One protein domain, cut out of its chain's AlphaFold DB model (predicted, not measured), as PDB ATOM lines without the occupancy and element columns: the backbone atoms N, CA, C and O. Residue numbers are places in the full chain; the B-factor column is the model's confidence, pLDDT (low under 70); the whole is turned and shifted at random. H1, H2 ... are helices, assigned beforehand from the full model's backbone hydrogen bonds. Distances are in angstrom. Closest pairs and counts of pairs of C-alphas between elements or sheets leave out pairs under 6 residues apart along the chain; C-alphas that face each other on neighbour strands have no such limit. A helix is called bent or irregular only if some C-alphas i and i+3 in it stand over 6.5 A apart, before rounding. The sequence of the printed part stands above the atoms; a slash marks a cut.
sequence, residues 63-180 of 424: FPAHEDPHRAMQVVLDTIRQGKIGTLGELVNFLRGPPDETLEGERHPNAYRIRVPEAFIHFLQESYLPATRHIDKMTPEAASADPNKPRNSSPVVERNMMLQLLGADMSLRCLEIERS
ATOM      1  N   PHE A  63     -30.723 -53.723  14.078       81.12
ATOM      2  CA  PHE A  63     -31.402 -53.263  15.289       81.12
ATOM      3  C   PHE A  63     -32.698 -52.525  14.899       81.12
ATOM      4  O   PHE A  63     -32.813 -52.068  13.755       81.12
ATOM      5  N   PRO A  64     -33.679 -52.377  15.804       84.12
ATOM      6  CA  PRO A  64     -34.905 -51.650  15.520       84.12
ATOM      7  C   PRO A  64     -34.642 -50.156  15.359       84.12
ATOM      8  O   PRO A  64     -34.134 -49.497  16.263       84.12
ATOM      9  N   ALA A  65     -35.078 -49.577  14.238       85.62
ATOM     10  CA  ALA A  65     -34.810 -48.168  13.931       85.62
ATOM     11  C   ALA A  65     -35.365 -47.165  14.966       85.62
ATOM     12  O   ALA A  65     -34.967 -46.004  14.962       85.62
ATOM     13  N   HIS A  66     -36.298 -47.588  15.825       86.44
ATOM     14  CA  HIS A  66     -36.879 -46.738  16.863       86.44
ATOM     15  C   HIS A  66     -36.004 -46.603  18.117       86.44
ATOM     16  O   HIS A  66     -36.185 -45.638  18.851       86.44
ATOM     17  N   GLU A  67     -35.073 -47.530  18.354       89.31
ATOM     18  CA  GLU A  67     -34.167 -47.484  19.511       89.31
ATOM     19  C   GLU A  67     -33.088 -46.412  19.339       89.31
ATOM     20  O   GLU A  67     -32.788 -45.669  20.269       89.31
ATOM     21  N   ASP A  68     -32.534 -46.300  18.129       91.44
ATOM     22  CA  ASP A  68     -31.545 -45.279  17.779       91.44
ATOM     23  C   ASP A  68     -31.792 -44.750  16.353       91.44
ATOM     24  O   ASP A  68     -31.155 -45.193  15.387       91.44
ATOM     25  N   PRO A  69     -32.724 -43.787  16.190       94.19
ATOM     26  CA  PRO A  69     -33.036 -43.188  14.892       94.19
ATOM     27  C   PRO A  69     -31.836 -42.525  14.210       94.19
ATOM     28  O   PRO A  69     -31.730 -42.532  12.982       94.19
ATOM     29  N   HIS A  70     -30.913 -41.968  14.999       93.06
ATOM     30  CA  HIS A  70     -29.722 -41.303  14.485       93.06
ATOM     31  C   HIS A  70     -28.765 -42.315  13.852       93.06
ATOM     32  O   HIS A  70     -28.366 -42.152  12.695       93.06
ATOM     33  N   ARG A  71     -28.430 -43.395  14.567       92.38
ATOM     34  CA  ARG A  71     -27.624 -44.489  14.011       92.38
ATOM     35  C   ARG A  71     -28.335 -45.154  12.840       92.38
ATOM     36  O   ARG A  71     -27.682 -45.485  11.852       92.38
ATOM     37  N   ALA A  72     -29.658 -45.306  12.906       93.25
ATOM     38  CA  ALA A  72     -30.430 -45.860  11.801       93.25
ATOM     39  C   ALA A  72     -30.286 -45.017  10.529       93.25
ATOM     40  O   ALA A  72     -30.040 -45.570   9.459       93.25
ATOM     41  N   MET A  73     -30.339 -43.685  10.645       94.69
ATOM     42  CA  MET A  73     -30.102 -42.784   9.518       94.69
ATOM     43  C   MET A  73     -28.694 -42.953   8.939       94.69
ATOM     44  O   MET A  73     -28.541 -43.026   7.722       94.69
ATOM     45  N   GLN A  74     -27.661 -43.056   9.779       91.56
ATOM     46  CA  GLN A  74     -26.286 -43.263   9.303       91.56
ATOM     47  C   GLN A  74     -26.165 -44.546   8.475       91.56
ATOM     48  O   GLN A  74     -25.688 -44.511   7.340       91.56
ATOM     49  N   VAL A  75     -26.688 -45.658   9.000       92.44
ATOM     50  CA  VAL A  75     -26.673 -46.951   8.305       92.44
ATOM     51  C   VAL A  75     -27.484 -46.895   7.007       92.44
ATOM     52  O   VAL A  75     -27.044 -47.436   5.992       92.44
ATOM     53  N   VAL A  76     -28.640 -46.223   7.002       93.50
ATOM     54  CA  VAL A  76     -29.451 -46.007   5.794       93.50
ATOM     55  C   VAL A  76     -28.648 -45.285   4.718       93.50
ATOM     56  O   VAL A  76     -28.550 -45.789   3.599       93.50
ATOM     57  N   LEU A  77     -28.043 -44.139   5.041       92.56
ATOM     58  CA  LEU A  77     -27.286 -43.347   4.070       92.56
ATOM     59  C   LEU A  77     -26.108 -44.145   3.506       92.56
ATOM     60  O   LEU A  77     -25.905 -44.165   2.293       92.56
ATOM     61  N   ASP A  78     -25.379 -44.867   4.354       90.31
ATOM     62  CA  ASP A  78     -24.269 -45.712   3.911       90.31
ATOM     63  C   ASP A  78     -24.740 -46.868   3.020       90.31
ATOM     64  O   ASP A  78     -24.083 -47.212   2.035       90.31
ATOM     65  N   THR A  79     -25.915 -47.431   3.295       90.19
ATOM     66  CA  THR A  79     -26.513 -48.507   2.493       90.19
ATOM     67  C   THR A  79     -26.994 -48.003   1.125       90.19
ATOM     68  O   THR A  79     -26.785 -48.680   0.111       90.19
ATOM     69  N   ILE A  80     -27.568 -46.796   1.063       90.25
ATOM     70  CA  ILE A  80     -27.923 -46.108  -0.192       90.25
ATOM     71  C   ILE A  80     -26.652 -45.852  -1.018       90.25
ATOM     72  O   ILE A  80     -26.597 -46.208  -2.193       90.25
ATOM     73  N   ARG A  81     -25.584 -45.327  -0.398       87.69
ATOM     74  CA  ARG A  81     -24.284 -45.065  -1.055       87.69
ATOM     75  C   ARG A  81     -23.607 -46.327  -1.582       87.69
ATOM     76  O   ARG A  81     -22.906 -46.285  -2.587       87.69
ATOM     77  N   GLN A  82     -23.823 -47.468  -0.935       86.44
ATOM     78  CA  GLN A  82     -23.364 -48.774  -1.423       86.44
ATOM     79  C   GLN A  82     -24.207 -49.312  -2.593       86.44
ATOM     80  O   GLN A  82     -23.913 -50.391  -3.106       86.44
ATOM     81  N   GLY A  83     -25.263 -48.605  -3.008       86.00
ATOM     82  CA  GLY A  83     -26.172 -49.036  -4.068       86.00
ATOM     83  C   GLY A  83     -27.031 -50.237  -3.671       86.00
ATOM     84  O   GLY A  83     -27.476 -50.984  -4.539       86.00
ATOM     85  N   LYS A  84     -27.238 -50.471  -2.371       88.50
ATOM     86  CA  LYS A  84     -28.082 -51.571  -1.874       88.50
ATOM     87  C   LYS A  84     -29.553 -51.170  -1.755       88.50
ATOM     88  O   LYS A  84     -30.407 -52.044  -1.835       88.50
ATOM     89  N   ILE A  85     -29.828 -49.872  -1.609       91.81
ATOM     90  CA  ILE A  85     -31.168 -49.276  -1.601       91.81
ATOM     91  C   ILE A  85     -31.234 -48.260  -2.745       91.81
ATOM     92  O   ILE A  85     -30.404 -47.354  -2.816       91.81
ATOM     93  N   GLY A  86     -32.204 -48.422  -3.638       89.75
ATOM     94  CA  GLY A  86     -32.471 -47.545  -4.776       89.75
ATOM     95  C   GLY A  86     -33.943 -47.152  -4.936       89.75
ATOM     96  O   GLY A  86     -34.228 -46.291  -5.764       89.75
ATOM     97  N   THR A  87     -34.865 -47.741  -4.171       92.50
ATOM     98  CA  THR A  87     -36.295 -47.377  -4.130       92.50
ATOM     99  C   THR A  87     -36.742 -47.017  -2.709       92.50
ATOM    100  O   THR A  87     -36.056 -47.336  -1.731       92.50
ATOM    101  N   LEU A  88     -37.887 -46.339  -2.569       94.12
ATOM    102  CA  LEU A  88     -38.478 -46.101  -1.250       94.12
ATOM    103  C   LEU A  88     -39.043 -47.386  -0.648       94.12
ATOM    104  O   LEU A  88     -38.917 -47.579   0.558       94.12
ATOM    105  N   GLY A  89     -39.583 -48.295  -1.460       93.19
ATOM    106  CA  GLY A  89     -40.001 -49.618  -1.004       93.19
ATOM    107  C   GLY A  89     -38.847 -50.407  -0.375       93.19
ATOM    108  O   GLY A  89     -39.008 -50.950   0.719       93.19
ATOM    109  N   GLU A  90     -37.659 -50.407  -0.998       93.19
ATOM    110  CA  GLU A  90     -36.439 -51.011  -0.430       93.19
ATOM    111  C   GLU A  90     -36.035 -50.327   0.892       93.19
ATOM    112  O   GLU A  90     -35.701 -51.013   1.860       93.19
ATOM    113  N   LEU A  91     -36.109 -48.991   0.965       94.44
ATOM    114  CA  LEU A  91     -35.802 -48.218   2.177       94.44
ATOM    115  C   LEU A  91     -36.755 -48.542   3.337       94.44
ATOM    116  O   LEU A  91     -36.317 -48.772   4.465       94.44
ATOM    117  N   VAL A  92     -38.059 -48.570   3.070       94.00
ATOM    118  CA  VAL A  92     -39.089 -48.881   4.068       94.00
ATOM    119  C   VAL A  92     -38.936 -50.320   4.549       94.00
ATOM    120  O   VAL A  92     -38.952 -50.561   5.756       94.00
ATOM    121  N   ASN A  93     -38.710 -51.264   3.631       91.50
ATOM    122  CA  ASN A  93     -38.434 -52.660   3.967       91.50
ATOM    123  C   ASN A  93     -37.197 -52.790   4.874       91.50
ATOM    124  O   ASN A  93     -37.220 -53.521   5.860       91.50
ATOM    125  N   PHE A  94     -36.136 -52.034   4.582       91.88
ATOM    126  CA  PHE A  94     -34.912 -52.014   5.382       91.88
ATOM    127  C   PHE A  94     -35.140 -51.482   6.808       91.88
ATOM    128  O   PHE A  94     -34.691 -52.092   7.776       91.88
ATOM    129  N   LEU A  95     -35.870 -50.370   6.948       91.75
ATOM    130  CA  LEU A  95     -36.162 -49.726   8.239       91.75
ATOM    131  C   LEU A  95     -37.141 -50.519   9.114       91.75
ATOM    132  O   LEU A  95     -37.087 -50.443  10.345       91.75
ATOM    133  N   ARG A  96     -38.047 -51.273   8.489       88.06
ATOM    134  CA  ARG A  96     -39.010 -52.138   9.180       88.06
ATOM    135  C   ARG A  96     -38.401 -53.406   9.744       88.06
ATOM    136  O   ARG A  96     -39.042 -54.000  10.607       88.06
ATOM    137  N   GLY A  97     -37.210 -53.788   9.286       81.69
ATOM    138  CA  GLY A  97     -36.568 -55.050   9.631       81.69
ATOM    139  C   GLY A  97     -37.243 -56.265   8.971       81.69
ATOM    140  O   GLY A  97     -38.383 -56.181   8.510       81.69
ATOM    141  N   PRO A  98     -36.538 -57.402   8.897       78.62
ATOM    142  CA  PRO A  98     -37.065 -58.632   8.316       78.62
ATOM    143  C   PRO A  98     -38.226 -59.207   9.152       78.62
ATOM    144  O   PRO A  98     -38.167 -59.172  10.381       78.62
ATOM    145  N   PRO A  99     -39.266 -59.777   8.515       73.62
ATOM    146  CA  PRO A  99     -40.399 -60.400   9.209       73.62
ATOM    147  C   PRO A  99     -40.081 -61.766   9.823       73.62
ATOM    148  O   PRO A  99     -40.702 -62.139  10.818       73.62
ATOM    149  N   ASP A 100     -39.129 -62.486   9.225       71.25
ATOM    150  CA  ASP A 100     -38.812 -63.880   9.548       71.25
ATOM    151  C   ASP A 100     -37.625 -64.008  10.514       71.25
ATOM    152  O   ASP A 100     -37.380 -65.087  11.053       71.25
ATOM    153  N   GLU A 101     -36.878 -62.923  10.751       71.31
ATOM    154  CA  GLU A 101     -35.831 -62.920  11.774       71.31
ATOM    155  C   GLU A 101     -36.396 -62.408  13.102       71.31
ATOM    156  O   GLU A 101     -37.193 -61.466  13.159       71.31
ATOM    157  N   THR A 102     -35.961 -63.038  14.190       67.50
ATOM    158  CA  THR A 102     -36.266 -62.585  15.544       67.50
ATOM    159  C   THR A 102     -35.118 -61.742  16.074       67.50
ATOM    160  O   THR A 102     -33.943 -62.035  15.842       67.50
ATOM    161  N   LEU A 103     -35.465 -60.688  16.804       66.56
ATOM    162  CA  LEU A 103     -34.527 -59.922  17.599       66.56
ATOM    163  C   LEU A 103     -34.733 -60.325  19.055       66.56
ATOM    164  O   LEU A 103     -35.815 -60.143  19.598       66.56
ATOM    165  N   GLU A 104     -33.710 -60.923  19.663       73.69
ATOM    166  CA  GLU A 104     -33.749 -61.342  21.076       73.69
ATOM    167  C   GLU A 104     -34.913 -62.299  21.410       73.69
ATOM    168  O   GLU A 104     -35.390 -62.364  22.537       73.69
ATOM    169  N   GLY A 105     -35.342 -63.096  20.424       73.00
ATOM    170  CA  GLY A 105     -36.440 -64.057  20.561       73.00
ATOM    171  C   GLY A 105     -37.827 -63.484  20.256       73.00
ATOM    172  O   GLY A 105     -38.777 -64.257  20.150       73.00
ATOM    173  N   GLU A 106     -37.949 -62.174  20.030       72.19
ATOM    174  CA  GLU A 106     -39.199 -61.520  19.643       72.19
ATOM    175  C   GLU A 106     -39.221 -61.160  18.153       72.19
ATOM    176  O   GLU A 106     -38.188 -60.960  17.508       72.19
ATOM    177  N   ARG A 107     -40.424 -61.094  17.570       74.88
ATOM    178  CA  ARG A 107     -40.593 -60.607  16.195       74.88
ATOM    179  C   ARG A 107     -40.186 -59.144  16.133       74.88
ATOM    180  O   ARG A 107     -40.494 -58.375  17.039       74.88
ATOM    181  N   HIS A 108     -39.567 -58.734  15.030       77.50
ATOM    182  CA  HIS A 108     -39.217 -57.332  14.868       77.50
ATOM    183  C   HIS A 108     -40.485 -56.446  14.941       77.50
ATOM    184  O   HIS A 108     -41.437 -56.668  14.185       77.50
ATOM    185  N   PRO A 109     -40.522 -55.415  15.808       76.44
ATOM    186  CA  PRO A 109     -41.766 -54.734  16.196       76.44
ATOM    187  C   PRO A 109     -42.439 -53.960  15.056       76.44
ATOM    188  O   PRO A 109     -43.616 -53.604  15.128       76.44
ATOM    189  N   ASN A 110     -41.689 -53.689  13.988       82.31
ATOM    190  CA  ASN A 110     -42.149 -52.928  12.828       82.31
ATOM    191  C   ASN A 110     -42.266 -53.779  11.559       82.31
ATOM    192  O   ASN A 110     -42.665 -53.258  10.518       82.31
ATOM    193  N   ALA A 111     -41.959 -55.078  11.631       80.50
ATOM    194  CA  ALA A 111     -41.913 -55.934  10.451       80.50
ATOM    195  C   ALA A 111     -43.253 -56.020   9.716       80.50
ATOM    196  O   ALA A 111     -43.255 -56.218   8.512       80.50
ATOM    197  N   TYR A 112     -44.383 -55.812  10.392       83.38
ATOM    198  CA  TYR A 112     -45.727 -55.914   9.807       83.38
ATOM    199  C   TYR A 112     -46.365 -54.550   9.514       83.38
ATOM    200  O   TYR A 112     -47.484 -54.484   9.014       83.38
ATOM    201  N   ARG A 113     -45.658 -53.447   9.797       85.56
ATOM    202  CA  ARG A 113     -46.201 -52.098   9.621       85.56
ATOM    203  C   ARG A 113     -45.985 -51.592   8.204       85.56
ATOM    204  O   ARG A 113     -44.882 -51.725   7.705       85.56
ATOM    205  N   ILE A 114     -46.954 -50.945   7.552       88.19
ATOM    206  CA  ILE A 114     -46.676 -50.335   6.232       88.19
ATOM    207  C   ILE A 114     -45.771 -49.106   6.373       88.19
ATOM    208  O   ILE A 114     -44.965 -48.843   5.490       88.19
ATOM    209  N   ARG A 115     -45.882 -48.393   7.503       91.19
ATOM    210  CA  ARG A 115     -45.114 -47.186   7.827       91.19
ATOM    211  C   ARG A 115     -43.820 -47.534   8.556       91.19
ATOM    212  O   ARG A 115     -43.747 -48.514   9.297       91.19
ATOM    213  N   VAL A 116     -42.810 -46.688   8.379       91.38
ATOM    214  CA  VAL A 116     -41.566 -46.758   9.159       91.38
ATOM    215  C   VAL A 116     -41.811 -46.289  10.603       91.38
ATOM    216  O   VAL A 116     -42.838 -45.665  10.884       91.38
ATOM    217  N   PRO A 117     -40.900 -46.577  11.549       91.50
ATOM    218  CA  PRO A 117     -41.125 -46.233  12.950       91.50
ATOM    219  C   PRO A 117     -41.245 -44.723  13.177       91.50
ATOM    220  O   PRO A 117     -40.475 -43.937  12.630       91.50
ATOM    221  N   GLU A 118     -42.175 -44.318  14.042       92.81
ATOM    222  CA  GLU A 118     -42.476 -42.902  14.299       92.81
ATOM    223  C   GLU A 118     -41.267 -42.117  14.820       92.81
ATOM    224  O   GLU A 118     -41.031 -40.995  14.383       92.81
ATOM    225  N   ALA A 119     -40.440 -42.730  15.671       93.75
ATOM    226  CA  ALA A 119     -39.199 -42.120  16.147       93.75
ATOM    227  C   ALA A 119     -38.227 -41.780  14.998       93.75
ATOM    228  O   ALA A 119     -37.531 -40.765  15.058       93.75
ATOM    229  N   PHE A 120     -38.210 -42.584  13.927       95.38
ATOM    230  CA  PHE A 120     -37.410 -42.307  12.734       95.38
ATOM    231  C   PHE A 120     -37.970 -41.123  11.938       95.38
ATOM    232  O   PHE A 120     -37.204 -40.250  11.536       95.38
ATOM    233  N   ILE A 121     -39.296 -41.047  11.765       96.25
ATOM    234  CA  ILE A 121     -39.960 -39.897  11.124       96.25
ATOM    235  C   ILE A 121     -39.714 -38.606  11.913       96.25
ATOM    236  O   ILE A 121     -39.336 -37.595  11.326       96.25
ATOM    237  N   HIS A 122     -39.841 -38.647  13.239       96.12
ATOM    238  CA  HIS A 122     -39.584 -37.492  14.095       96.12
ATOM    239  C   HIS A 122     -38.125 -37.023  13.991       96.12
ATOM    240  O   HIS A 122     -37.858 -35.841  13.786       96.12
ATOM    241  N   PHE A 123     -37.156 -37.945  14.055       96.56
ATOM    242  CA  PHE A 123     -35.745 -37.611  13.832       96.56
ATOM    243  C   PHE A 123     -35.511 -36.996  12.444       96.56
ATOM    244  O   PHE A 123     -34.757 -36.028  12.294       96.56
ATOM    245  N   LEU A 124     -36.169 -37.541  11.423       96.12
ATOM    246  CA  LEU A 124     -36.066 -37.044  10.064       96.12
ATOM    247  C   LEU A 124     -36.550 -35.588   9.952       96.12
ATOM    248  O   LEU A 124     -35.842 -34.758   9.374       96.12
ATOM    249  N   GLN A 125     -37.711 -35.283  10.535       96.19
ATOM    250  CA  GLN A 125     -38.327 -33.953  10.542       96.19
ATOM    251  C   GLN A 125     -37.537 -32.934  11.366       96.19
ATOM    252  O   GLN A 125     -37.277 -31.835  10.882       96.19
ATOM    253  N   GLU A 126     -37.128 -33.299  12.581       96.38
ATOM    254  CA  GLU A 126     -36.563 -32.350  13.547       96.38
ATOM    255  C   GLU A 126     -35.046 -32.181  13.417       96.38
ATOM    256  O   GLU A 126     -34.495 -31.143  13.777       96.38
ATOM    257  N   SER A 127     -34.337 -33.193  12.907       95.19
ATOM    258  CA  SER A 127     -32.867 -33.198  12.876       95.19
ATOM    259  C   SER A 127     -32.306 -33.244  11.459       95.19
ATOM    260  O   SER A 127     -31.586 -32.332  11.046       95.19
ATOM    261  N   TYR A 128     -32.629 -34.282  10.684       95.19
ATOM    262  CA  TYR A 128     -31.968 -34.509   9.395       95.19
ATOM    263  C   TYR A 128     -32.359 -33.473   8.333       95.19
ATOM    264  O   TYR A 128     -31.479 -32.858   7.719       95.19
ATOM    265  N   LEU A 129     -33.659 -33.253   8.099       94.88
ATOM    266  CA  LEU A 129     -34.128 -32.350   7.044       94.88
ATOM    267  C   LEU A 129     -33.752 -30.877   7.297       94.88
ATOM    268  O   LEU A 129     -33.320 -30.223   6.341       94.88
ATOM    269  N   PRO A 130     -33.821 -30.334   8.528       95.62
ATOM    270  CA  PRO A 130     -33.330 -28.989   8.812       95.62
ATOM    271  C   PRO A 130     -31.819 -28.858   8.586       95.62
ATOM    272  O   PRO A 130     -31.378 -27.914   7.926       95.62
ATOM    273  N   ALA A 131     -31.025 -29.832   9.048       92.88
ATOM    274  CA  ALA A 131     -29.567 -29.820   8.893       92.88
ATOM    275  C   ALA A 131     -29.123 -29.879   7.420       92.88
ATOM    276  O   ALA A 131     -28.102 -29.305   7.032       92.88
ATOM    277  N   THR A 132     -29.915 -30.533   6.570       91.94
ATOM    278  CA  THR A 132     -29.601 -30.736   5.151       91.94
ATOM    279  C   THR A 132     -30.285 -29.733   4.212       91.94
ATOM    280  O   THR A 132     -30.178 -29.860   2.996       91.94
ATOM    281  N   ARG A 133     -30.922 -28.675   4.737       90.12
ATOM    282  CA  ARG A 133     -31.645 -27.652   3.946       90.12
ATOM    283  C   ARG A 133     -30.798 -26.926   2.900       90.12
ATOM    284  O   ARG A 133     -31.303 -26.476   1.879       90.12
ATOM    285  N   HIS A 134     -29.497 -26.811   3.135       86.62
ATOM    286  CA  HIS A 134     -28.574 -26.204   2.177       86.62
ATOM    287  C   HIS A 134     -28.492 -26.981   0.847       86.62
ATOM    288  O   HIS A 134     -28.170 -26.384  -0.178       86.62
ATOM    289  N   ILE A 135     -28.820 -28.278   0.854       87.12
ATOM    290  CA  ILE A 135     -28.804 -29.153  -0.327       87.12
ATOM    291  C   ILE A 135     -29.939 -28.803  -1.299       87.12
ATOM    292  O   ILE A 135     -29.760 -28.984  -2.496       87.12
ATOM    293  N   ASP A 136     -31.052 -28.213  -0.839       82.19
ATOM    294  CA  ASP A 136     -32.172 -27.798  -1.712       82.19
ATOM    295  C   ASP A 136     -31.742 -26.802  -2.799       82.19
ATOM    296  O   ASP A 136     -32.399 -26.653  -3.824       82.19
ATOM    297  N   LYS A 137     -30.635 -26.092  -2.562       80.12
ATOM    298  CA  LYS A 137     -30.072 -25.103  -3.486       80.12
ATOM    299  C   LYS A 137     -29.009 -25.693  -4.418       80.12
ATOM    300  O   LYS A 137     -28.500 -24.970  -5.269       80.12
ATOM    301  N   MET A 138     -28.623 -26.957  -4.237       78.19
ATOM    302  CA  MET A 138     -27.633 -27.621  -5.084       78.19
ATOM    303  C   MET A 138     -28.288 -28.108  -6.373       78.19
ATOM    304  O   MET A 138     -29.322 -28.771  -6.339       78.19
ATOM    305  N   THR A 139     -27.662 -27.826  -7.515       70.31
ATOM    306  CA  THR A 139     -28.097 -28.425  -8.778       70.31
ATOM    307  C   THR A 139     -27.679 -29.904  -8.837       70.31
ATOM    308  O   THR A 139     -26.628 -30.267  -8.290       70.31
ATOM    309  N   PRO A 140     -28.461 -30.780  -9.499       64.69
ATOM    310  CA  PRO A 140     -28.092 -32.183  -9.727       64.69
ATOM    311  C   PRO A 140     -26.695 -32.356 -10.352       64.69
ATOM    312  O   PRO A 140     -25.966 -33.299 -10.032       64.69
ATOM    313  N   GLU A 141     -26.295 -31.416 -11.207       62.59
ATOM    314  CA  GLU A 141     -24.988 -31.364 -11.862       62.59
ATOM    315  C   GLU A 141     -23.872 -30.982 -10.878       62.59
ATOM    316  O   GLU A 141     -22.812 -31.600 -10.885       62.59
ATOM    317  N   ALA A 142     -24.107 -30.028  -9.968       59.97
ATOM    318  CA  ALA A 142     -23.126 -29.651  -8.946       59.97
ATOM    319  C   ALA A 142     -22.911 -30.759  -7.899       59.97
ATOM    320  O   ALA A 142     -21.810 -30.909  -7.373       59.97
ATOM    321  N   ALA A 143     -23.938 -31.567  -7.619       58.72
ATOM    322  CA  ALA A 143     -23.859 -32.679  -6.672       58.72
ATOM    323  C   ALA A 143     -23.073 -33.897  -7.198       58.72
ATOM    324  O   ALA A 143     -22.604 -34.703  -6.395       58.72
ATOM    325  N   SER A 144     -22.924 -34.028  -8.522       56.88
ATOM    326  CA  SER A 144     -22.209 -35.131  -9.190       56.88
ATOM    327  C   SER A 144     -20.772 -34.780  -9.609       56.88
ATOM    328  O   SER A 144     -20.028 -35.664 -10.030       56.88
ATOM    329  N   ALA A 145     -20.364 -33.512  -9.476       53.34
ATOM    330  CA  ALA A 145     -19.155 -32.968 -10.097       53.34
ATOM    331  C   ALA A 145     -17.940 -32.776  -9.167       53.34
ATOM    332  O   ALA A 145     -16.937 -32.246  -9.634       53.34
ATOM    333  N   ASP A 146     -17.980 -33.176  -7.890       56.03
ATOM    334  CA  ASP A 146     -16.810 -33.058  -7.001       56.03
ATOM    335  C   ASP A 146     -15.807 -34.210  -7.244       56.03
ATOM    336  O   ASP A 146     -16.090 -35.352  -6.864       56.03
ATOM    337  N   PRO A 147     -14.630 -33.954  -7.853       51.56
ATOM    338  CA  PRO A 147     -13.648 -34.993  -8.160       51.56
ATOM    339  C   PRO A 147     -12.941 -35.562  -6.918       51.56
ATOM    340  O   PRO A 147     -12.295 -36.602  -7.034       51.56
ATOM    341  N   ASN A 148     -13.060 -34.917  -5.749       53.75
ATOM    342  CA  ASN A 148     -12.410 -35.335  -4.501       53.75
ATOM    343  C   ASN A 148     -13.326 -36.148  -3.571       53.75
ATOM    344  O   ASN A 148     -12.871 -36.645  -2.541       53.75
ATOM    345  N   LYS A 149     -14.610 -36.298  -3.913       56.34
ATOM    346  CA  LYS A 149     -15.601 -37.014  -3.103       56.34
ATOM    347  C   LYS A 149     -15.769 -38.453  -3.614       56.34
ATOM    348  O   LYS A 149     -15.694 -38.672  -4.826       56.34
ATOM    349  N   PRO A 150     -15.999 -39.462  -2.749       54.56
ATOM    350  CA  PRO A 150     -16.260 -40.822  -3.213       54.56
ATOM    351  C   PRO A 150     -17.410 -40.820  -4.226       54.56
ATOM    352  O   PRO A 150     -18.502 -40.331  -3.933       54.56
ATOM    353  N   ARG A 151     -17.164 -41.404  -5.407       57.94
ATOM    354  CA  ARG A 151     -18.061 -41.446  -6.586       57.94
ATOM    355  C   ARG A 151     -19.436 -42.085  -6.336       57.94
ATOM    356  O   ARG A 151     -20.216 -42.234  -7.265       57.94
ATOM    357  N   ASN A 152     -19.739 -42.472  -5.103       64.62
ATOM    358  CA  ASN A 152     -20.851 -43.340  -4.754       64.62
ATOM    359  C   ASN A 152     -21.960 -42.599  -3.983       64.62
ATOM    360  O   ASN A 152     -22.981 -43.207  -3.688       64.62
ATOM    361  N   SER A 153     -21.789 -41.311  -3.645       70.81
ATOM    362  CA  SER A 153     -22.775 -40.540  -2.866       70.81
ATOM    363  C   SER A 153     -23.443 -39.443  -3.687       70.81
ATOM    364  O   SER A 153     -22.752 -38.701  -4.384       70.81
ATOM    365  N   SER A 154     -24.756 -39.273  -3.528       83.75
ATOM    366  CA  SER A 154     -25.477 -38.097  -4.020       83.75
ATOM    367  C   SER A 154     -26.307 -37.505  -2.880       83.75
ATOM    368  O   SER A 154     -27.375 -38.037  -2.568       83.75
ATOM    369  N   PRO A 155     -25.850 -36.403  -2.250       85.69
ATOM    370  CA  PRO A 155     -26.579 -35.770  -1.149       85.69
ATOM    371  C   PRO A 155     -27.981 -35.304  -1.569       85.69
ATOM    372  O   PRO A 155     -28.897 -35.273  -0.752       85.69
ATOM    373  N   VAL A 156     -28.154 -34.979  -2.854       87.69
ATOM    374  CA  VAL A 156     -29.441 -34.594  -3.446       87.69
ATOM    375  C   VAL A 156     -30.393 -35.787  -3.515       87.69
ATOM    376  O   VAL A 156     -31.548 -35.656  -3.120       87.69
ATOM    377  N   VAL A 157     -29.933 -36.955  -3.977       89.12
ATOM    378  CA  VAL A 157     -30.770 -38.168  -4.004       89.12
ATOM    379  C   VAL A 157     -31.118 -38.605  -2.586       89.12
ATOM    380  O   VAL A 157     -32.291 -38.810  -2.300       89.12
ATOM    381  N   GLU A 158     -30.130 -38.664  -1.687       91.56
ATOM    382  CA  GLU A 158     -30.327 -39.009  -0.272       91.56
ATOM    383  C   GLU A 158     -31.425 -38.139   0.362       91.56
ATOM    384  O   GLU A 158     -32.403 -38.655   0.905       91.56
ATOM    385  N   ARG A 159     -31.315 -36.812   0.220       92.00
ATOM    386  CA  ARG A 159     -32.296 -35.871   0.763       92.00
ATOM    387  C   ARG A 159     -33.676 -36.017   0.123       92.00
ATOM    388  O   ARG A 159     -34.667 -36.002   0.848       92.00
ATOM    389  N   ASN A 160     -33.760 -36.167  -1.199       92.00
ATOM    390  CA  ASN A 160     -35.044 -36.322  -1.887       92.00
ATOM    391  C   ASN A 160     -35.741 -37.641  -1.532       92.00
ATOM    392  O   ASN A 160     -36.956 -37.643  -1.351       92.00
ATOM    393  N   MET A 161     -34.998 -38.740  -1.364       93.25
ATOM    394  CA  MET A 161     -35.559 -39.993  -0.846       93.25
ATOM    395  C   MET A 161     -36.176 -39.776   0.537       93.25
ATOM    396  O   MET A 161     -37.312 -40.171   0.780       93.25
ATOM    397  N   MET A 162     -35.473 -39.080   1.430       95.12
ATOM    398  CA  MET A 162     -36.001 -38.783   2.758       95.12
ATOM    399  C   MET A 162     -37.225 -37.854   2.733       95.12
ATOM    400  O   MET A 162     -38.197 -38.100   3.443       95.12
ATOM    401  N   LEU A 163     -37.221 -36.814   1.896       94.06
ATOM    402  CA  LEU A 163     -38.381 -35.930   1.718       94.06
ATOM    403  C   LEU A 163     -39.612 -36.697   1.225       94.06
ATOM    404  O   LEU A 163     -40.709 -36.494   1.740       94.06
ATOM    405  N   GLN A 164     -39.435 -37.600   0.261       93.56
ATOM    406  CA  GLN A 164     -40.535 -38.412  -0.250       93.56
ATOM    407  C   GLN A 164     -41.005 -39.463   0.762       93.56
ATOM    408  O   GLN A 164     -42.208 -39.683   0.870       93.56
ATOM    409  N   LEU A 165     -40.103 -40.059   1.552       95.69
ATOM    410  CA  LEU A 165     -40.482 -40.935   2.666       95.69
ATOM    411  C   LEU A 165     -41.379 -40.194   3.668       95.69
ATOM    412  O   LEU A 165     -42.395 -40.734   4.102       95.69
ATOM    413  N   LEU A 166     -41.022 -38.951   4.004       95.38
ATOM    414  CA  LEU A 166     -41.827 -38.111   4.887       95.38
ATOM    415  C   LEU A 166     -43.193 -37.772   4.271       95.38
ATOM    416  O   LEU A 166     -44.213 -37.897   4.945       95.38
ATOM    417  N   GLY A 167     -43.225 -37.376   2.996       94.31
ATOM    418  CA  GLY A 167     -44.475 -37.091   2.284       94.31
ATOM    419  C   GLY A 167     -45.407 -38.306   2.226       94.31
ATOM    420  O   GLY A 167     -46.606 -38.180   2.470       94.31
ATOM    421  N   ALA A 168     -44.849 -39.495   1.989       94.94
ATOM    422  CA  ALA A 168     -45.592 -40.746   2.018       94.94
ATOM    423  C   ALA A 168     -46.142 -41.065   3.419       94.94
ATOM    424  O   ALA A 168     -47.303 -41.449   3.532       94.94
ATOM    425  N   ASP A 169     -45.368 -40.864   4.495       94.75
ATOM    426  CA  ASP A 169     -45.872 -41.044   5.869       94.75
ATOM    427  C   ASP A 169     -47.052 -40.109   6.170       94.75
ATOM    428  O   ASP A 169     -48.067 -40.555   6.708       94.75
ATOM    429  N   MET A 170     -46.960 -38.837   5.768       94.44
ATOM    430  CA  MET A 170     -48.051 -37.871   5.929       94.44
ATOM    431  C   MET A 170     -49.309 -38.298   5.165       94.44
ATOM    432  O   MET A 170     -50.394 -38.309   5.743       94.44
ATOM    433  N   SER A 171     -49.165 -38.696   3.897       94.75
ATOM    434  CA  SER A 171     -50.276 -39.195   3.076       94.75
ATOM    435  C   SER A 171     -50.954 -40.405   3.728       94.75
ATOM    436  O   SER A 171     -52.164 -40.396   3.942       94.75
ATOM    437  N   LEU A 172     -50.179 -41.401   4.170       95.00
ATOM    438  CA  LEU A 172     -50.716 -42.596   4.830       95.00
ATOM    439  C   LEU A 172     -51.416 -42.280   6.160       95.00
ATOM    440  O   LEU A 172     -52.415 -42.916   6.486       95.00
ATOM    441  N   ARG A 173     -50.937 -41.290   6.926       94.06
ATOM    442  CA  ARG A 173     -51.633 -40.812   8.136       94.06
ATOM    443  C   ARG A 173     -52.969 -40.149   7.803       94.06
ATOM    444  O   ARG A 173     -53.945 -40.405   8.502       94.06
ATOM    445  N   CYS A 174     -53.034 -39.337   6.747       95.62
ATOM    446  CA  CYS A 174     -54.293 -38.747   6.287       95.62
ATOM    447  C   CYS A 174     -55.304 -39.824   5.872       95.62
ATOM    448  O   CYS A 174     -56.469 -39.741   6.250       95.62
ATOM    449  N   LEU A 175     -54.852 -40.867   5.168       95.69
ATOM    450  CA  LEU A 175     -55.700 -41.999   4.784       95.69
ATOM    451  C   LEU A 175     -56.187 -42.785   6.004       95.69
ATOM    452  O   LEU A 175     -57.344 -43.183   6.050       95.69
ATOM    453  N   GLU A 176     -55.353 -42.958   7.029       93.62
ATOM    454  CA  GLU A 176     -55.775 -43.603   8.277       93.62
ATOM    455  C   GLU A 176     -56.830 -42.783   9.038       93.62
ATOM    456  O   GLU A 176     -57.769 -43.347   9.607       93.62
ATOM    457  N   ILE A 177     -56.719 -41.450   9.012       94.56
ATOM    458  CA  ILE A 177     -57.759 -40.555   9.537       94.56
ATOM    459  C   ILE A 177     -59.047 -40.738   8.732       94.56
ATOM    460  O   ILE A 177     -60.102 -40.950   9.319       94.56
ATOM    461  N   GLU A 178     -58.976 -40.724   7.400       95.44
ATOM    462  CA  GLU A 178     -60.141 -40.906   6.527       95.44
ATOM    463  C   GLU A 178     -60.816 -42.277   6.713       95.44
ATOM    464  O   GLU A 178     -62.045 -42.368   6.757       95.44
ATOM    465  N   ARG A 179     -60.027 -43.341   6.896       94.69
ATOM    466  CA  ARG A 179     -60.505 -44.688   7.245       94.69
ATOM    467  C   ARG A 179     -61.214 -44.715   8.600       94.69
ATOM    468  O   ARG A 179     -62.137 -45.497   8.805       94.69
ATOM    469  N   SER A 180     -60.771 -43.880   9.536       93.00
ATOM    470  CA  SER A 180     -61.355 -43.768  10.875       93.00
ATOM    471  C   SER A 180     -62.550 -42.811  10.933       93.00
ATOM    472  O   SER A 180     -63.267 -42.804  11.931       93.00
TER     473      SER A 180
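What this domain is: This is residues 63 to 180 of the 424 residues of the protein "ELMO domain-containing protein" of Phytomonas sp. isolate EM1 (UniProt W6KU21). One long helix, H6, is the spine of this model: H3 packs slantwise on one side of it, H1 and H2 lie near its first half, and the small helices H4 and H5 sit at its first end. The last residues of H6, 174 to 180, stick out free, and a long loop, residues 97 to 117, leads from H2 to H3. The 118 printed residues have six named helices, H1 to H6 in chain order, and no named strand; the class is all helix. The whole is compact, with a radius of gyration of the C-alphas of 15.5 A and spans of 46 by 35 by 22 A.

How they stand to each other: H6, residues 155 to 180, touches H3, residues 118 to 131, with residues 159 to 169 alone; the closest C-alphas, of Ile 121 and Leu 166, are 6.8 A apart, at a steep tilt of 40 degrees, opposite ways. H4, residues 133 to 137, touches H6, the closest C-alphas being those of Ile 135 and Val 156, 6.3 A. H5, residues 140 to 144, only just touches H6, with 3 pairs of C-alphas within 8 A, the closest those of Ala 143 and Val 156, 6.7 A. H1, residues 69 to 81, touches H3 with residues 69 to 73 alone, Pro 69 and Phe 120 having the closest C-alphas, 5.0 A. H2, residues 88 to 96, is close to H6 but not clearly touching, about perpendicular at 75 degrees. Every O i to N i+4 pair is within hydrogen-bond range in H1, H2, H5 and H6; H3 has 7 of 10, and H4 0 of 1 beside 2 of 2 O i to N i+3 pairs.

Where its parts are: H6 is 37.7 A long from first to last C-alpha; C-alpha 155 is at (-26.579, -35.770, -1.149), and C-alpha 180 is at (-61.355, -43.768, 10.875). H3 is 19.2 A and only just irregular: C-alphas 126 and 129 are 6.9 A apart. H1, 18.3 A, begins at C-alpha 69, (-33.036, -43.188, 14.892); H2 is 12.1 A, H4 8.0 A and H5 6.6 A.

The domain as a whole: The C-alphas farthest apart, of Pro 147 and Ser 180, are 52.1 A apart. The printed part has no cut; the link H2 to H3 is long. Residues 102 to 103 and 140 to 152 are under pLDDT 70.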